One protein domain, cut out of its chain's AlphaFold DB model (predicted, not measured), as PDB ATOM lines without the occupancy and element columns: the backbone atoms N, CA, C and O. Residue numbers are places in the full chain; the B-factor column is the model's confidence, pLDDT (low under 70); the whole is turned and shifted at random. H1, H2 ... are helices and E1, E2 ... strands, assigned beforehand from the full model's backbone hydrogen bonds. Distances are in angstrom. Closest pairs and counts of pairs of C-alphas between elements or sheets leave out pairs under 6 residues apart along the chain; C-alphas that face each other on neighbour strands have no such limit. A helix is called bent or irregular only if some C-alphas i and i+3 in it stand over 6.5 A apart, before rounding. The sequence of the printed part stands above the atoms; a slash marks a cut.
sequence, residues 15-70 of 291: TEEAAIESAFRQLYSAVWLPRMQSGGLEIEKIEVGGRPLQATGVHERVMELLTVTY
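AT A GLANCE: This is residues 15 to 70 of the 291 residues of an uncharacterized protein of Geobacteraceae bacterium (UniProt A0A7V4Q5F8). A long two-stranded hairpin, E1 and E2, and the helix H1 run on nearly end to end as a thin rod, and the second helix, H2, lies beside the place where H1 gives way to the hairpin. The turn at residues 38 and 39 makes one end of the rod, and residues 15 to 20 of H1 stick out at the other; after E2 folds back along E1, the chain loops through residues 48 to 57 to H2. The printed part has 56 residues with two named helices and two named strands, in the order H1, E1, E2, H2; the sheet, of order E1 - E2, is antiparallel, and the class is mixed, helices and strands. The whole is loose, with a radius of gyration of the C-alphas of 13.7 A, and spans 49 by 20 by 17 A.

HOW THE PARTS SIT: E1, residues 30 to 37, and E2, residues 40 to 47, form a hairpin, antiparallel at 153 degrees between their directions. C-alphas 30 and 47 face each other at 4.2 A. N 31 and O 46 are within hydrogen-bond range at 2.8 A, as are N 40 and O 37 at 2.9 A. E1 bends by 50 degrees at residue 34. H2, residues 58 to 69, and E2 are near each other, with 5 pairs of C-alphas within 10 A. The closest C-alphas of E1 and H2 are those of Val 31 and Val 62, 7.6 A apart. H1, residues 15 to 27, is close to H2 but not clearly touching it; their closest C-alphas, those of Arg 25 and Val 58, are 6.0 A apart. These helices run the same way at a shallow tilt of 34 degrees, only just short of steep. H1 and E2 are apart. In H1 every O i to N i+4 pair is within hydrogen-bond range; in H2 7 of 8 are.

IN THESE COORDINATES: E1 measures 20.4 A from first to last C-alpha and E2 22.4 A. E2 begins at C-alpha 40, (166.391, 135.512, 144.893). H1 begins at C-alpha 15, (174.441, 90.462, 138.130), and is 18.7 A long. H2 is 15.3 A long and ends at C-alpha 69, (153.850, 113.729, 140.542). It is neither bent nor irregular, but only just: C-alphas 66 and 69 are 6.2 A apart.

THE WHOLE: The two C-alphas farthest apart are those of Thr 15 and Gly 39, at 49.2 A. The printed part has no cut. The links H1 to E1 and E1 to E2 are tight, and the link E2 to H2, 10 residues, is short. Mean pLDDT of the printed part is 86.3, and no printed residue is under 70.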
ATOM      1  N   THR A  15     174.454  90.058 136.716       94.44
ATOM      2  CA  THR A  15     174.441  90.462 138.130       94.44
ATOM      3  C   THR A  15     175.044  91.852 138.316       94.44
ATOM      4  O   THR A  15     174.472  92.683 139.019       94.44
ATOM      5  N   GLU A  16     176.173  92.126 137.664       93.19
ATOM      6  CA  GLU A  16     176.827  93.434 137.711       93.19
ATOM      7  C   GLU A  16     175.982  94.514 137.028       93.19
ATOM      8  O   GLU A  16     175.793  95.583 137.604       93.19
ATOM      9  N   GLU A  17     175.398  94.231 135.860       91.12
ATOM     10  CA  GLU A  17     174.472  95.143 135.175       91.12
ATOM     11  C   GLU A  17     173.272  95.496 136.068       91.12
ATOM     12  O   GLU A  17     172.954  96.675 136.233       91.12
ATOM     13  N   ALA A  18     172.660  94.505 136.724       87.88
ATOM     14  CA  ALA A  18     171.548  94.732 137.647       87.88
ATOM     15  C   ALA A  18     171.963  95.532 138.895       87.88
ATOM     16  O   ALA A  18     171.214  96.393 139.368       87.88
ATOM     17  N   ALA A  19     173.160  95.278 139.434       89.06
ATOM     18  CA  ALA A  19     173.695  96.027 140.569       89.06
ATOM     19  C   ALA A  19     173.951  97.498 140.204       89.06
ATOM     20  O   ALA A  19     173.571  98.394 140.962       89.06
ATOM     21  N   ILE A  20     174.532  97.749 139.028       87.06
ATOM     22  CA  ILE A  20     174.763  99.092 138.484       87.06
ATOM     23  C   ILE A  20     173.431  99.818 138.276       87.06
ATOM     24  O   ILE A  20     173.273 100.959 138.710       87.06
ATOM     25  N   GLU A  21     172.447  99.158 137.668       83.38
ATOM     26  CA  GLU A  21     171.128  99.744 137.435       83.38
ATOM     27  C   GLU A  21     170.427 100.115 138.755       83.38
ATOM     28  O   GLU A  21     169.861 101.204 138.883       83.38
ATOM     29  N   SER A  22     170.515  99.250 139.771       82.50
ATOM     30  CA  SER A  22     169.991  99.513 141.117       82.50
ATOM     31  C   SER A  22     170.685 100.704 141.789       82.50
ATOM     32  O   SER A  22     170.014 101.588 142.329       82.50
ATOM     33  N   ALA A  23     172.016 100.783 141.696       83.50
ATOM     34  CA  ALA A  23     172.784 101.906 142.228       83.50
ATOM     35  C   ALA A  23     172.411 103.229 141.536       83.50
ATOM     36  O   ALA A  23     172.163 104.231 142.211       83.50
ATOM     37  N   PHE A  24     172.272 103.236 140.204       80.75
ATOM     38  CA  PHE A  24     171.810 104.419 139.474       80.75
ATOM     39  C   PHE A  24     170.404 104.844 139.902       80.75
ATOM     40  O   PHE A  24     170.169 106.026 140.138       80.75
ATOM     41  N   ARG A  25     169.471 103.906 140.088       76.75
ATOM     42  CA  ARG A  25     168.116 104.227 140.570       76.75
ATOM     43  C   ARG A  25     168.121 104.909 141.942       76.75
ATOM     44  O   ARG A  25     167.264 105.754 142.186       76.75
ATOM     45  N   GLN A  26     169.070 104.574 142.819       78.00
ATOM     46  CA  GLN A  26     169.213 105.217 144.130       78.00
ATOM     47  C   GLN A  26     169.772 106.644 144.028       78.00
ATOM     48  O   GLN A  26     169.305 107.528 144.752       78.00
ATOM     49  N   LEU A  27     170.713 106.892 143.108       76.19
ATOM     50  CA  LEU A  27     171.289 108.226 142.879       76.19
ATOM     51  C   LEU A  27     170.243 109.247 142.403       76.19
ATOM     52  O   LEU A  27     170.309 110.410 142.786       76.19
ATOM     53  N   TYR A  28     169.243 108.810 141.633       77.38
ATOM     54  CA  TYR A  28     168.167 109.666 141.110       77.38
ATOM     55  C   TYR A  28     166.882 109.622 141.957       77.38
ATOM     56  O   TYR A  28     165.771 109.760 141.445       77.38
ATOM     57  N   SER A  29     167.019 109.427 143.270       81.00
ATOM     58  CA  SER A  29     165.901 109.489 144.229       81.00
ATOM     59  C   SER A  29     165.447 110.919 144.550       81.00
ATOM     60  O   SER A  29     164.330 111.115 145.037       81.00
ATOM     61  N   ALA A  30     166.288 111.911 144.250       87.38
ATOM     62  CA  ALA A  30     166.001 113.323 144.433       87.38
ATOM     63  C   ALA A  30     166.443 114.146 143.216       87.38
ATOM     64  O   ALA A  30     167.473 113.873 142.605       87.38
ATOM     65  N   VAL A  31     165.683 115.192 142.904       90.44
ATOM     66  CA  VAL A  31     165.970 116.177 141.860       90.44
ATOM     67  C   VAL A  31     165.990 117.555 142.500       90.44
ATOM     68  O   VAL A  31     165.078 117.914 143.242       90.44
ATOM     69  N   TRP A  32     167.047 118.321 142.254       91.62
ATOM     70  CA  TRP A  32     167.210 119.661 142.815       91.62
ATOM     71  C   TRP A  32     166.997 120.675 141.698       91.62
ATOM     72  O   TRP A  32     167.717 120.659 140.702       91.62
ATOM     73  N   LEU A  33     165.987 121.532 141.838       91.00
ATOM     74  CA  LEU A  33     165.618 122.507 140.819       91.00
ATOM     75  C   LEU A  33     165.867 123.930 141.314       91.00
ATOM     76  O   LEU A  33     165.451 124.262 142.423       91.00
ATOM     77  N   PRO A  34     166.464 124.808 140.491       90.00
ATOM     78  CA  PRO A  34     166.522 126.215 140.835       90.00
ATOM     79  C   PRO A  34     165.111 126.819 140.841       90.00
ATOM     80  O   PRO A  34     164.263 126.479 140.019       90.00
ATOM     81  N   ARG A  35     164.828 127.740 141.746       87.62
ATOM     82  CA  ARG A  35     163.543 128.430 141.823       87.62
ATOM     83  C   ARG A  35     163.785 129.902 142.100       87.62
ATOM     84  O   ARG A  35     164.651 130.249 142.890       87.62
ATOM     85  N   MET A  36     163.010 130.761 141.446       84.50
ATOM     86  CA  MET A  36     162.971 132.179 141.784       84.50
ATOM     87  C   MET A  36     161.929 132.393 142.885       84.50
ATOM     88  O   MET A  36     160.752 132.079 142.689       84.50
ATOM     89  N   GLN A  37     162.342 132.911 144.038       79.94
ATOM     90  CA  GLN A  37     161.445 133.231 145.147       79.94
ATOM     91  C   GLN A  37     161.877 134.548 145.792       79.94
ATOM     92  O   GLN A  37     163.051 134.757 146.074       79.94
ATOM     93  N   SER A  38     160.930 135.472 145.980       75.62
ATOM     94  CA  SER A  38     161.177 136.787 146.601       75.62
ATOM     95  C   SER A  38     162.338 137.591 145.980       75.62
ATOM     96  O   SER A  38     163.010 138.344 146.676       75.62
ATOM     97  N   GLY A  39     162.588 137.429 144.674       75.19
ATOM     98  CA  GLY A  39     163.678 138.106 143.958       75.19
ATOM     99  C   GLY A  39     165.063 137.459 144.103       75.19
ATOM    100  O   GLY A  39     166.035 138.024 143.613       75.19
ATOM    101  N   GLY A  40     165.159 136.289 144.745       83.50
ATOM    102  CA  GLY A  40     166.391 135.512 144.893       83.50
ATOM    103  C   GLY A  40     166.307 134.114 144.273       83.50
ATOM    104  O   GLY A  40     165.220 133.574 144.046       83.50
ATOM    105  N   LEU A  41     167.479 133.531 144.008       87.50
ATOM    106  CA  LEU A  41     167.630 132.154 143.540       87.50
ATOM    107  C   LEU A  41     167.681 131.192 144.736       87.50
ATOM    108  O   LEU A  41     168.551 131.313 145.595       87.50
ATOM    109  N   GLU A  42     166.789 130.211 144.753       90.44
ATOM    110  CA  GLU A  42     166.736 129.127 145.736       90.44
ATOM    111  C   GLU A  42     166.871 127.767 145.038       90.44
ATOM    112  O   GLU A  42     166.617 127.649 143.837       90.44
ATOM    113  N   ILE A  43     167.266 126.729 145.776       92.12
ATOM    114  CA  ILE A  43     167.260 125.343 145.298       92.12
ATOM    115  C   ILE A  43     166.130 124.580 145.991       92.12
ATOM    116  O   ILE A  43     166.162 124.352 147.197       92.12
ATOM    117  N   GLU A  44     165.146 124.146 145.210       91.25
ATOM    118  CA  GLU A  44     164.060 123.284 145.663       91.25
ATOM    119  C   GLU A  44     164.454 121.812 145.487       91.25
ATOM    120  O   GLU A  44     164.709 121.353 144.371       91.25
ATOM    121  N   LYS A  45     164.476 121.054 146.586       92.31
ATOM    122  CA  LYS A  45     164.692 119.604 146.568       92.31
ATOM    123  C   LYS A  45     163.359 118.873 146.408       92.31
ATOM    124  O   LYS A  45     162.464 119.023 147.234       92.31
ATOM    125  N   ILE A  46     163.256 118.048 145.374       91.00
ATOM    126  CA  ILE A  46     162.110 117.181 145.093       91.00
ATOM    127  C   ILE A  46     162.568 115.743 145.264       91.00
ATOM    128  O   ILE A  46     163.521 115.327 144.617       91.00
ATOM    129  N   GLU A  47     161.893 114.974 146.104       90.06
ATOM    130  CA  GLU A  47     162.230 113.572 146.347       90.06
ATOM    131  C   GLU A  47     161.070 112.668 145.958       90.06
ATOM    132  O   GLU A  47     159.912 113.091 145.910       90.06
ATOM    133  N   VAL A  48     161.371 111.400 145.690       84.44
ATOM    134  CA  VAL A  48     160.327 110.386 145.547       84.44
ATOM    135  C   VAL A  48     159.627 110.223 146.900       84.44
ATOM    136  O   VAL A  48     160.190 109.666 147.838       84.44
ATOM    137  N   GLY A  49     158.404 110.749 147.006       78.38
ATOM    138  CA  GLY A  49     157.560 110.595 148.191       78.38
ATOM    139  C   GLY A  49     157.037 109.164 148.372       78.38
ATOM    140  O   GLY A  49     157.504 108.213 147.754       78.38
ATOM    141  N   GLY A  50     155.998 108.994 149.194       74.81
ATOM    142  CA  GLY A  50     155.471 107.660 149.530       74.81
ATOM    143  C   GLY A  50     154.841 106.878 148.366       74.81
ATOM    144  O   GLY A  50     154.638 105.671 148.485       74.81
ATOM    145  N   ARG A  51     154.523 107.533 147.240       79.06
ATOM    146  CA  ARG A  51     153.993 106.859 146.050       79.06
ATOM    147  C   ARG A  51     155.152 106.349 145.185       79.06
ATOM    148  O   ARG A  51     155.928 107.168 144.694       79.06
ATOM    149  N   PRO A  52     155.244 105.035 144.924       80.31
ATOM    150  CA  PRO A  52     156.267 104.509 144.035       80.31
ATOM    151  C   PRO A  52     156.009 104.953 142.589       80.31
ATOM    152  O   PRO A  52     154.888 104.847 142.079       80.31
ATOM    153  N   LEU A  53     157.073 105.415 141.933       86.06
ATOM    154  CA  LEU A  53     157.080 105.707 140.499       86.06
ATOM    155  C   LEU A  53     156.898 104.414 139.701       86.06
ATOM    156  O   LEU A  53     157.526 103.401 140.027       86.06
ATOM    157  N   GLN A  54     156.046 104.465 138.678       88.62
ATOM    158  CA  GLN A  54     155.733 103.322 137.816       88.62
ATOM    159  C   GLN A  54     156.837 103.052 136.797       88.62
ATOM    160  O   GLN A  54     157.067 101.905 136.416       88.62
ATOM    161  N   ALA A  55     157.536 104.099 136.365       87.81
ATOM    162  CA  ALA A  55     158.625 103.979 135.422       87.81
ATOM    163  C   ALA A  55     159.789 103.151 135.989       87.81
ATOM    164  O   ALA A  55     160.145 103.212 137.175       87.81
ATOM    165  N   THR A  56     160.414 102.381 135.104       82.75
ATOM    166  CA  THR A  56     161.579 101.561 135.422       82.75
ATOM    167  C   THR A  56     162.867 102.299 135.078       82.75
ATOM    168  O   THR A  56     163.713 102.429 135.956       82.75
ATOM    169  N   GLY A  57     163.017 102.838 133.872       85.12
ATOM    170  CA  GLY A  57     164.228 103.558 133.485       85.12
ATOM    171  C   GLY A  57     164.460 104.842 134.296       85.12
ATOM    172  O   GLY A  57     163.534 105.462 134.822       85.12
ATOM    173  N   VAL A  58     165.733 105.209 134.468       86.31
ATOM    174  CA  VAL A  58     166.143 106.342 135.317       86.31
ATOM    175  C   VAL A  58     165.551 107.657 134.812       86.31
ATOM    176  O   VAL A  58     164.995 108.423 135.598       86.31
ATOM    177  N   HIS A  59     165.640 107.904 133.504       87.94
ATOM    178  CA  HIS A  59     165.126 109.124 132.890       87.94
ATOM    179  C   HIS A  59     163.603 109.209 133.020       87.94
ATOM    180  O   HIS A  59     163.073 110.216 133.483       87.94
ATOM    181  N   GLU A  60     162.901 108.127 132.698       90.12
ATOM    182  CA  GLU A  60     161.444 108.039 132.736       90.12
ATOM    183  C   GLU A  60     160.915 108.259 134.154       90.12
ATOM    184  O   GLU A  60     159.905 108.931 134.339       90.12
ATOM    185  N   ARG A  61     161.629 107.764 135.171       89.75
ATOM    186  CA  ARG A  61     161.314 108.013 136.584       89.75
ATOM    187  C   ARG A  61     161.460 109.480 136.957       89.75
ATOM    188  O   ARG A  61     160.569 110.032 137.600       89.75
ATOM    189  N   VAL A  62     162.563 110.111 136.562       90.62
ATOM    190  CA  VAL A  62     162.779 111.544 136.802       90.62
ATOM    191  C   VAL A  62     161.692 112.363 136.104       90.62
ATOM    192  O   VAL A  62     161.088 113.235 136.726       90.62
ATOM    193  N   MET A  63     161.368 112.042 134.853       91.31
ATOM    194  CA  MET A  63     160.316 112.734 134.112       91.31
ATOM    195  C   MET A  63     158.927 112.492 134.711       91.31
ATOM    196  O   MET A  63     158.169 113.448 134.853       91.31
ATOM    197  N   GLU A  64     158.586 111.274 135.144       91.06
ATOM    198  CA  GLU A  64     157.334 110.974 135.861       91.06
ATOM    199  C   GLU A  64     157.231 111.784 137.165       91.06
ATOM    200  O   GLU A  64     156.184 112.366 137.475       91.06
ATOM    201  N   LEU A  65     158.328 111.877 137.920       91.12
ATOM    202  CA  LEU A  65     158.399 112.673 139.143       91.12
ATOM    203  C   LEU A  65     158.131 114.157 138.851       91.12
ATOM    204  O   LEU A  65     157.300 114.785 139.514       91.12
ATOM    205  N   LEU A  66     158.796 114.708 137.833       92.00
ATOM    206  CA  LEU A  66     158.733 116.128 137.490       92.00
ATOM    207  C   LEU A  66     157.436 116.539 136.787       92.00
ATOM    208  O   LEU A  66     156.961 117.649 137.018       92.00
ATOM    209  N   THR A  67     156.844 115.683 135.958       91.38
ATOM    210  CA  THR A  67     155.667 116.029 135.138       91.38
ATOM    211  C   THR A  67     154.353 115.563 135.759       91.38
ATOM    212  O   THR A  67     153.389 116.326 135.793       91.38
ATOM    213  N   VAL A  68     154.298 114.343 136.304       90.12
ATOM    214  CA  VAL A  68     153.052 113.734 136.802       90.12
ATOM    215  C   VAL A  68     152.880 113.975 138.295       90.12
ATOM    216  O   VAL A  68     151.807 114.394 138.733       90.12
ATOM    217  N   THR A  69     153.934 113.723 139.074       89.62
ATOM    218  CA  THR A  69     153.850 113.729 140.542       89.62
ATOM    219  C   THR A  69     153.852 115.149 141.098       89.62
ATOM    220  O   THR A  69     152.926 115.527 141.811       89.62
ATOM    221  N   TYR A  70     154.861 115.950 140.741       89.94
ATOM    222  CA  TYR A  70     155.026 117.313 141.259       89.94
ATOM    223  C   TYR A  70     154.602 118.415 140.279       89.94
ATOM    224  O   TYR A  70     154.505 119.571 140.689       89.94
TER     225      TYR A  70